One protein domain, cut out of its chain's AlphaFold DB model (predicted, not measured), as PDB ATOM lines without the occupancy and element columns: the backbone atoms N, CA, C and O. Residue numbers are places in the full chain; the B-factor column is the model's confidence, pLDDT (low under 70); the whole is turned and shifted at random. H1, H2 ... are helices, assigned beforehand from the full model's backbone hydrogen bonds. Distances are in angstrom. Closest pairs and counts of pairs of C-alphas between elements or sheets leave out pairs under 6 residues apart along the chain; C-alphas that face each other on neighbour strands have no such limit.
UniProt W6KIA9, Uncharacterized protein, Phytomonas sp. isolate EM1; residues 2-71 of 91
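This is residues 2 to 71 of the 91 residues of an uncharacterized protein of Phytomonas sp. isolate EM1 (UniProt W6KIA9). The model is an open U: a long helix, H1, runs out, a long loop turns the corner, and a longer helix, H2, runs back beside it across an empty gap. The printed part has 70 residues with two named helices, H1 then H2, and no named strand; its class is all helix. It is extended, with a radius of gyration of the C-alphas of 17.7 A and spans of 51 by 25 by 14 A.

H1, residues 2 to 23, and H2, residues 42 to 69, are apart, with no C-alpha of the one within 8 A of the other. In H2 every O i to N i+4 pair is within hydrogen-bond range; in H1, 17 of 18 are.

H1 measures 31.9 A from C-alpha 2 at (29.656, 11.955, 9.777) to C-alpha 23. H2 measures 40.7 A and ends with C-alpha 69 at (37.000, 5.562, -1.829).

The C-alphas of Thr 2 and Thr 37, the two farthest apart, are 53.4 A apart. The link of 18 residues is long. The printed part has no cut. Confidence is under 70 at residues 2 to 6, 19 to 40 and 71.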
ATOM      1  N   THR A   2      30.042  12.489   8.447       56.12
ATOM      2  CA  THR A   2      29.656  11.955   9.777       56.12
ATOM      3  C   THR A   2      28.414  11.052   9.784       56.12
ATOM      4  O   THR A   2      28.412  10.034  10.461       56.12
ATOM      5  N   ARG A   3      27.382  11.358   8.986       54.97
ATOM      6  CA  ARG A   3      26.134  10.564   8.947       54.97
ATOM      7  C   ARG A   3      26.295   9.148   8.381       54.97
ATOM      8  O   ARG A   3      25.657   8.226   8.873       54.97
ATOM      9  N   VAL A   4      27.156   8.975   7.379       59.91
ATOM     10  CA  VAL A   4      27.422   7.664   6.759       59.91
ATOM     11  C   VAL A   4      28.262   6.799   7.699       59.91
ATOM     12  O   VAL A   4      27.972   5.619   7.877       59.91
ATOM     13  N   ALA A   5      29.240   7.410   8.376       61.28
ATOM     14  CA  ALA A   5      30.039   6.742   9.398       61.28
ATOM     15  C   ALA A   5      29.170   6.256  10.571       61.28
ATOM     16  O   ALA A   5      29.291   5.106  10.979       61.28
ATOM     17  N   SER A   6      28.238   7.082  11.061       66.44
ATOM     18  CA  SER A   6      27.302   6.668  12.113       66.44
ATOM     19  C   SER A   6      26.406   5.509  11.676       66.44
ATOM     20  O   SER A   6      26.211   4.582  12.456       66.44
ATOM     21  N   PHE A   7      25.913   5.519  10.432       73.00
ATOM     22  CA  PHE A   7      25.068   4.442   9.910       73.00
ATOM     23  C   PHE A   7      25.826   3.109   9.809       73.00
ATOM     24  O   PHE A   7      25.322   2.070  10.239       73.00
ATOM     25  N   LEU A   8      27.067   3.143   9.314       72.00
ATOM     26  CA  LEU A   8      27.936   1.967   9.252       72.00
ATOM     27  C   LEU A   8      28.255   1.418  10.647       72.00
ATOM     28  O   LEU A   8      28.166   0.212  10.856       72.00
ATOM     29  N   VAL A   9      28.548   2.287  11.620       79.62
ATOM     30  CA  VAL A   9      28.799   1.869  13.009       79.62
ATOM     31  C   VAL A   9      27.557   1.222  13.622       79.62
ATOM     32  O   VAL A   9      27.668   0.175  14.255       79.62
ATOM     33  N   THR A  10      26.365   1.785  13.395       81.50
ATOM     34  CA  THR A  10      25.116   1.187  13.895       81.50
ATOM     35  C   THR A  10      24.794  -0.149  13.231       81.50
ATOM     36  O   THR A  10      24.320  -1.059  13.906       81.50
ATOM     37  N   LEU A  11      25.091  -0.297  11.936       79.75
ATOM     38  CA  LEU A  11      24.888  -1.548  11.209       79.75
ATOM     39  C   LEU A  11      25.825  -2.641  11.738       79.75
ATOM     40  O   LEU A  11      25.378  -3.748  12.027       79.75
ATOM     41  N   VAL A  12      27.108  -2.315  11.922       83.25
ATOM     42  CA  VAL A  12      28.103  -3.237  12.488       83.25
ATOM     43  C   VAL A  12      27.712  -3.643  13.907       83.25
ATOM     44  O   VAL A  12      27.708  -4.835  14.206       83.25
ATOM     45  N   ALA A  13      27.304  -2.686  14.748       81.00
ATOM     46  CA  ALA A  13      26.859  -2.954  16.114       81.00
ATOM     47  C   ALA A  13      25.645  -3.901  16.156       81.00
ATOM     48  O   ALA A  13      25.615  -4.840  16.956       81.00
ATOM     49  N   LEU A  14      24.669  -3.695  15.264       80.81
ATOM     50  CA  LEU A  14      23.481  -4.543  15.168       80.81
ATOM     51  C   LEU A  14      23.836  -5.972  14.738       80.81
ATOM     52  O   LEU A  14      23.365  -6.930  15.347       80.81
ATOM     53  N   VAL A  15      24.707  -6.121  13.736       79.81
ATOM     54  CA  VAL A  15      25.175  -7.436  13.271       79.81
ATOM     55  C   VAL A  15      25.935  -8.160  14.386       79.81
ATOM     56  O   VAL A  15      25.644  -9.323  14.659       79.81
ATOM     57  N   THR A  16      26.834  -7.478  15.104       76.19
ATOM     58  CA  THR A  16      27.545  -8.089  16.242       76.19
ATOM     59  C   THR A  16      26.613  -8.515  17.373       76.19
ATOM     60  O   THR A  16      26.832  -9.565  17.976       76.19
ATOM     61  N   LEU A  17      25.550  -7.747  17.639       76.00
ATOM     62  CA  LEU A  17      24.569  -8.092  18.666       76.00
ATOM     63  C   LEU A  17      23.804  -9.367  18.289       76.00
ATOM     64  O   LEU A  17      23.700 -10.274  19.113       76.00
ATOM     65  N   ILE A  18      23.351  -9.475  17.037       72.00
ATOM     66  CA  ILE A  18      22.645 -10.664  16.537       72.00
ATOM     67  C   ILE A  18      23.556 -11.901  16.624       72.00
ATOM     68  O   ILE A  18      23.151 -12.915  17.190       72.00
ATOM     69  N   LEU A  19      24.820 -11.801  16.190       66.06
ATOM     70  CA  LEU A  19      25.771 -12.918  16.306       66.06
ATOM     71  C   LEU A  19      26.020 -13.338  17.765       66.06
ATOM     72  O   LEU A  19      26.148 -14.529  18.052       66.06
ATOM     73  N   SER A  20      26.072 -12.384  18.700       63.94
ATOM     74  CA  SER A  20      26.301 -12.692  20.117       63.94
ATOM     75  C   SER A  20      25.136 -13.454  20.756       63.94
ATOM     76  O   SER A  20      25.363 -14.320  21.601       63.94
ATOM     77  N   THR A  21      23.899 -13.200  20.316       59.72
ATOM     78  CA  THR A  21      22.721 -13.905  20.843       59.72
ATOM     79  C   THR A  21      22.673 -15.378  20.440       59.72
ATOM     80  O   THR A  21      22.214 -16.201  21.229       59.72
ATOM     81  N   GLU A  22      23.222 -15.743  19.278       55.38
ATOM     82  CA  GLU A  22      23.279 -17.145  18.837       55.38
ATOM     83  C   GLU A  22      24.399 -17.933  19.533       55.38
ATOM     84  O   GLU A  22      24.249 -19.123  19.814       55.38
ATOM     85  N   ALA A  23      25.503 -17.266  19.892       54.16
ATOM     86  CA  ALA A  23      26.623 -17.890  20.600       54.16
ATOM     87  C   ALA A  23      26.277 -18.291  22.048       54.16
ATOM     88  O   ALA A  23      26.793 -19.284  22.557       54.16
ATOM     89  N   VAL A  24      25.377 -17.554  22.709       49.47
ATOM     90  CA  VAL A  24      24.965 -17.826  24.103       49.47
ATOM     91  C   VAL A  24      24.115 -19.100  24.218       49.47
ATOM     92  O   VAL A  24      24.057 -19.711  25.284       49.47
ATOM     93  N   GLN A  25      23.503 -19.560  23.123       50.81
ATOM     94  CA  GLN A  25      22.680 -20.773  23.108       50.81
ATOM     95  C   GLN A  25      23.481 -22.064  22.857       50.81
ATOM     96  O   GLN A  25      22.903 -23.154  22.831       50.81
ATOM     97  N   ALA A  26      24.810 -21.976  22.723       54.25
ATOM     98  CA  ALA A  26      25.701 -23.131  22.730       54.25
ATOM     99  C   ALA A  26      25.850 -23.654  24.168       54.25
ATOM    100  O   ALA A  26      26.824 -23.383  24.868       54.25
ATOM    101  N   GLY A  27      24.827 -24.378  24.631       48.62
ATOM    102  CA  GLY A  27      24.822 -25.036  25.931       48.62
ATOM    103  C   GLY A  27      26.091 -25.860  26.150       48.62
ATOM    104  O   GLY A  27      26.555 -26.561  25.250       48.62
ATOM    105  N   SER A  28      26.629 -25.749  27.368       44.66
ATOM    106  CA  SER A  28      27.788 -26.475  27.895       44.66
ATOM    107  C   SER A  28      27.642 -27.985  27.692       44.66
ATOM    108  O   SER A  28      27.184 -28.715  28.569       44.66
ATOM    109  N   THR A  29      28.043 -28.457  26.521       58.97
ATOM    110  CA  THR A  29      28.205 -29.870  26.206       58.97
ATOM    111  C   THR A  29      29.698 -30.132  26.160       58.97
ATOM    112  O   THR A  29      30.450 -29.418  25.498       58.97
ATOM    113  N   VAL A  30      30.151 -31.113  26.939       55.91
ATOM    114  CA  VAL A  30      31.546 -31.556  26.930       55.91
ATOM    115  C   VAL A  30      31.808 -32.159  25.550       55.91
ATOM    116  O   VAL A  30      31.459 -33.307  25.287       55.91
ATOM    117  N   TYR A  31      32.353 -31.348  24.644       52.12
ATOM    118  CA  TYR A  31      32.736 -31.769  23.303       52.12
ATOM    119  C   TYR A  31      33.981 -32.646  23.415       52.12
ATOM    120  O   TYR A  31      35.111 -32.162  23.463       52.12
ATOM    121  N   VAL A  32      33.769 -33.957  23.487       62.44
ATOM    122  CA  VAL A  32      34.838 -34.924  23.249       62.44
ATOM    123  C   VAL A  32      35.140 -34.856  21.758       62.44
ATOM    124  O   VAL A  32      34.246 -35.080  20.941       62.44
ATOM    125  N   ALA A  33      36.366 -34.474  21.398       59.25
ATOM    126  CA  ALA A  33      36.773 -34.425  20.002       59.25
ATOM    127  C   ALA A  33      36.542 -35.813  19.371       59.25
ATOM    128  O   ALA A  33      37.051 -36.801  19.911       59.25
ATOM    129  N   PRO A  34      35.759 -35.919  18.281       55.97
ATOM    130  CA  PRO A  34      35.633 -37.176  17.562       55.97
ATOM    131  C   PRO A  34      37.015 -37.597  17.054       55.97
ATOM    132  O   PRO A  34      37.878 -36.755  16.785       55.97
ATOM    133  N   ASN A  35      37.240 -38.906  16.980       58.66
ATOM    134  CA  ASN A  35      38.509 -39.479  16.544       58.66
ATOM    135  C   ASN A  35      38.887 -38.879  15.174       58.66
ATOM    136  O   ASN A  35      38.000 -38.679  14.350       58.66
ATOM    137  N   SER A  36      40.163 -38.584  14.890       57.34
ATOM    138  CA  SER A  36      40.558 -37.861  13.655       57.34
ATOM    139  C   SER A  36      40.152 -38.553  12.341       57.34
ATOM    140  O   SER A  36      40.237 -37.948  11.276       57.34
ATOM    141  N   THR A  37      39.728 -39.815  12.409       58.56
ATOM    142  CA  THR A  37      39.189 -40.614  11.302       58.56
ATOM    143  C   THR A  37      37.686 -40.447  11.074       58.56
ATOM    144  O   THR A  37      37.201 -40.817  10.005       58.56
ATOM    145  N   ASP A  38      36.941 -39.903  12.037       62.59
ATOM    146  CA  ASP A  38      35.510 -39.664  11.893       62.59
ATOM    147  C   ASP A  38      35.293 -38.368  11.109       62.59
ATOM    148  O   ASP A  38      35.541 -37.256  11.584       62.59
ATOM    149  N   GLY A  39      34.845 -38.521   9.863       64.94
ATOM    150  CA  GLY A  39      34.496 -37.398   9.004       64.94
ATOM    151  C   GLY A  39      33.445 -36.500   9.657       64.94
ATOM    152  O   GLY A  39      32.505 -36.968  10.300       64.94
ATOM    153  N   LEU A  40      33.587 -35.186   9.472       66.12
ATOM    154  CA  LEU A  40      32.587 -34.217   9.915       66.12
ATOM    155  C   LEU A  40      31.206 -34.587   9.363       66.12
ATOM    156  O   LEU A  40      31.051 -34.807   8.163       66.12
ATOM    157  N   SER A  41      30.192 -34.579  10.232       76.75
ATOM    158  CA  SER A  41      28.794 -34.668   9.804       76.75
ATOM    159  C   SER A  41      28.492 -33.590   8.757       76.75
ATOM    160  O   SER A  41      28.937 -32.448   8.893       76.75
ATOM    161  N   VAL A  42      27.684 -33.927   7.747       79.44
ATOM    162  CA  VAL A  42      27.281 -33.026   6.647       79.44
ATOM    163  C   VAL A  42      26.743 -31.687   7.174       79.44
ATOM    164  O   VAL A  42      27.014 -30.630   6.609       79.44
ATOM    165  N   LYS A  43      26.046 -31.703   8.318       77.62
ATOM    166  CA  LYS A  43      25.552 -30.489   8.983       77.62
ATOM    167  C   LYS A  43      26.685 -29.552   9.419       77.62
ATOM    168  O   LYS A  43      26.593 -28.345   9.211       77.62
ATOM    169  N   ASN A  44      27.755 -30.101   9.990       78.56
ATOM    170  CA  ASN A  44      28.897 -29.322  10.472       78.56
ATOM    171  C   ASN A  44      29.745 -28.800   9.307       78.56
ATOM    172  O   ASN A  44      30.259 -27.688   9.382       78.56
ATOM    173  N   GLN A  45      29.841 -29.563   8.214       79.88
ATOM    174  CA  GLN A  45      30.496 -29.107   6.986       79.88
ATOM    175  C   GLN A  45      29.765 -27.901   6.386       79.88
ATOM    176  O   GLN A  45      30.390 -26.879   6.116       79.88
ATOM    177  N   ASN A  46      28.437 -27.977   6.259       78.88
ATOM    178  CA  ASN A  46      27.630 -26.873   5.735       78.88
ATOM    179  C   ASN A  46      27.704 -25.626   6.624       78.88
ATOM    180  O   ASN A  46      27.786 -24.513   6.110       78.88
ATOM    181  N   TYR A  47      27.723 -25.804   7.949       81.75
ATOM    182  CA  TYR A  47      27.922 -24.696   8.882       81.75
ATOM    183  C   TYR A  47      29.286 -24.023   8.681       81.75
ATOM    184  O   TYR A  47      29.356 -22.803   8.545       81.75
ATOM    185  N   LEU A  48      30.365 -24.807   8.585       80.38
ATOM    186  CA  LEU A  48      31.715 -24.278   8.396       80.38
ATOM    187  C   LEU A  48      31.864 -23.554   7.050       80.38
ATOM    188  O   LEU A  48      32.448 -22.476   6.994       80.38
ATOM    189  N   ILE A  49      31.275 -24.102   5.983       84.94
ATOM    190  CA  ILE A  49      31.209 -23.448   4.668       84.94
ATOM    191  C   ILE A  49      30.452 -22.118   4.770       84.94
ATOM    192  O   ILE A  49      30.910 -21.110   4.230       84.94
ATOM    193  N   GLY A  50      29.334 -22.082   5.499       78.75
ATOM    194  CA  GLY A  50      28.582 -20.854   5.766       78.75
ATOM    195  C   GLY A  50      29.429 -19.787   6.464       78.75
ATOM    196  O   GLY A  50      29.500 -18.649   6.006       78.75
ATOM    197  N   VAL A  51      30.149 -20.164   7.521       80.69
ATOM    198  CA  VAL A  51      31.030 -19.240   8.255       80.69
ATOM    199  C   VAL A  51      32.185 -18.749   7.374       80.69
ATOM    200  O   VAL A  51      32.417 -17.544   7.278       80.69
ATOM    201  N   CYS A  52      32.884 -19.648   6.676       81.19
ATOM    202  CA  CYS A  52      34.002 -19.276   5.804       81.19
ATOM    203  C   CYS A  52      33.560 -18.381   4.635       81.19
ATOM    204  O   CYS A  52      34.235 -17.401   4.322       81.19
ATOM    205  N   SER A  53      32.420 -18.682   4.008       80.88
ATOM    206  CA  SER A  53      31.877 -17.870   2.910       80.88
ATOM    207  C   SER A  53      31.450 -16.473   3.368       80.88
ATOM    208  O   SER A  53      31.687 -15.504   2.648       80.88
ATOM    209  N   MET A  54      30.910 -16.337   4.583       80.00
ATOM    210  CA  MET A  54      30.565 -15.035   5.161       80.00
ATOM    211  C   MET A  54      31.808 -14.161   5.382       80.00
ATOM    212  O   MET A  54      31.807 -12.985   5.019       80.00
ATOM    213  N   VAL A  55      32.903 -14.740   5.888       83.31
ATOM    214  CA  VAL A  55      34.177 -14.017   6.057       83.31
ATOM    215  C   VAL A  55      34.724 -13.535   4.711       83.31
ATOM    216  O   VAL A  55      35.128 -12.378   4.589       83.31
ATOM    217  N   LEU A  56      34.692 -14.387   3.682       85.56
ATOM    218  CA  LEU A  56      35.118 -14.004   2.333       85.56
ATOM    219  C   LEU A  56      34.259 -12.871   1.760       85.56
ATOM    220  O   LEU A  56      34.798 -11.941   1.159       85.56
ATOM    221  N   LEU A  57      32.944 -12.912   1.989       88.12
ATOM    222  CA  LEU A  57      32.032 -11.851   1.572       88.12
ATOM    223  C   LEU A  57      32.369 -10.515   2.248       88.12
ATOM    224  O   LEU A  57      32.429  -9.491   1.571       88.12
ATOM    225  N   LEU A  58      32.640 -10.512   3.558       86.12
ATOM    226  CA  LEU A  58      33.028  -9.295   4.279       86.12
ATOM    227  C   LEU A  58      34.330  -8.694   3.741       86.12
ATOM    228  O   LEU A  58      34.409  -7.479   3.556       86.12
ATOM    229  N   ILE A  59      35.329  -9.533   3.454       87.06
ATOM    230  CA  ILE A  59      36.599  -9.088   2.863       87.06
ATOM    231  C   ILE A  59      36.355  -8.471   1.482       87.06
ATOM    232  O   ILE A  59      36.875  -7.394   1.189       87.06
ATOM    233  N   ALA A  60      35.534  -9.115   0.647       87.56
ATOM    234  CA  ALA A  60      35.189  -8.599  -0.672       87.56
ATOM    235  C   ALA A  60      34.450  -7.253  -0.585       87.56
ATOM    236  O   ALA A  60      34.800  -6.314  -1.300       87.56
ATOM    237  N   CYS A  61      33.486  -7.120   0.330       89.19
ATOM    238  CA  CYS A  61      32.794  -5.855   0.581       89.19
ATOM    239  C   CYS A  61      33.759  -4.758   1.043       89.19
ATOM    240  O   CYS A  61      33.677  -3.633   0.555       89.19
ATOM    241  N   TYR A  62      34.687  -5.073   1.947       88.50
ATOM    242  CA  TYR A  62      35.694  -4.114   2.394       88.50
ATOM    243  C   TYR A  62      36.582  -3.647   1.234       88.50
ATOM    244  O   TYR A  62      36.728  -2.444   1.026       88.50
ATOM    245  N   MET A  63      37.103  -4.580   0.430       88.56
ATOM    246  CA  MET A  63      37.900  -4.264  -0.761       88.56
ATOM    247  C   MET A  63      37.128  -3.392  -1.760       88.56
ATOM    248  O   MET A  63      37.693  -2.448  -2.305       88.56
ATOM    249  N   ALA A  64      35.835  -3.663  -1.965       85.31
ATOM    250  CA  ALA A  64      34.980  -2.870  -2.846       85.31
ATOM    251  C   ALA A  64      34.765  -1.436  -2.332       85.31
ATOM    252  O   ALA A  64      34.749  -0.487  -3.113       85.31
ATOM    253  N   VAL A  65      34.616  -1.251  -1.017       86.12
ATOM    254  CA  VAL A  65      34.506   0.093  -0.426       86.12
ATOM    255  C   VAL A  65      35.837   0.834  -0.521       86.12
ATOM    256  O   VAL A  65      35.858   2.006  -0.889       86.12
ATOM    257  N   VAL A  66      36.953   0.162  -0.228       84.62
ATOM    258  CA  VAL A  66      38.293   0.754  -0.334       84.62
ATOM    259  C   VAL A  66      38.587   1.181  -1.766       84.62
ATOM    260  O   VAL A  66      39.086   2.287  -1.962       84.62
ATOM    261  N   SER A  67      38.253   0.357  -2.763       80.56
ATOM    262  CA  SER A  67      38.465   0.722  -4.162       80.56
ATOM    263  C   SER A  67      37.629   1.935  -4.557       80.56
ATOM    264  O   SER A  67      38.168   2.844  -5.174       80.56
ATOM    265  N   LEU A  68      36.363   2.007  -4.132       79.56
ATOM    266  CA  LEU A  68      35.486   3.141  -4.428       79.56
ATOM    267  C   LEU A  68      35.972   4.449  -3.785       79.56
ATOM    268  O   LEU A  68      35.887   5.507  -4.401       79.56
ATOM    269  N   VAL A  69      36.490   4.385  -2.556       78.94
ATOM    270  CA  VAL A  69      37.000   5.562  -1.829       78.94
ATOM    271  C   VAL A  69      38.399   5.969  -2.303       78.94
ATOM    272  O   VAL A  69      38.756   7.137  -2.190       78.94
ATOM    273  N   SER A  70      39.180   5.036  -2.849       74.25
ATOM    274  CA  SER A  70      40.524   5.314  -3.379       74.25
ATOM    275  C   SER A  70      40.510   5.894  -4.796       74.25
ATOM    276  O   SER A  70      41.577   6.195  -5.328       74.25
ATOM    277  N   ILE A  71      39.339   6.048  -5.424       69.50
ATOM    278  CA  ILE A  71      39.232   6.794  -6.680       69.50
ATOM    279  C   ILE A  71      39.469   8.268  -6.355       69.50
ATOM    280  O   ILE A  71      38.646   8.930  -5.723       69.50
TER     281      ILE A  71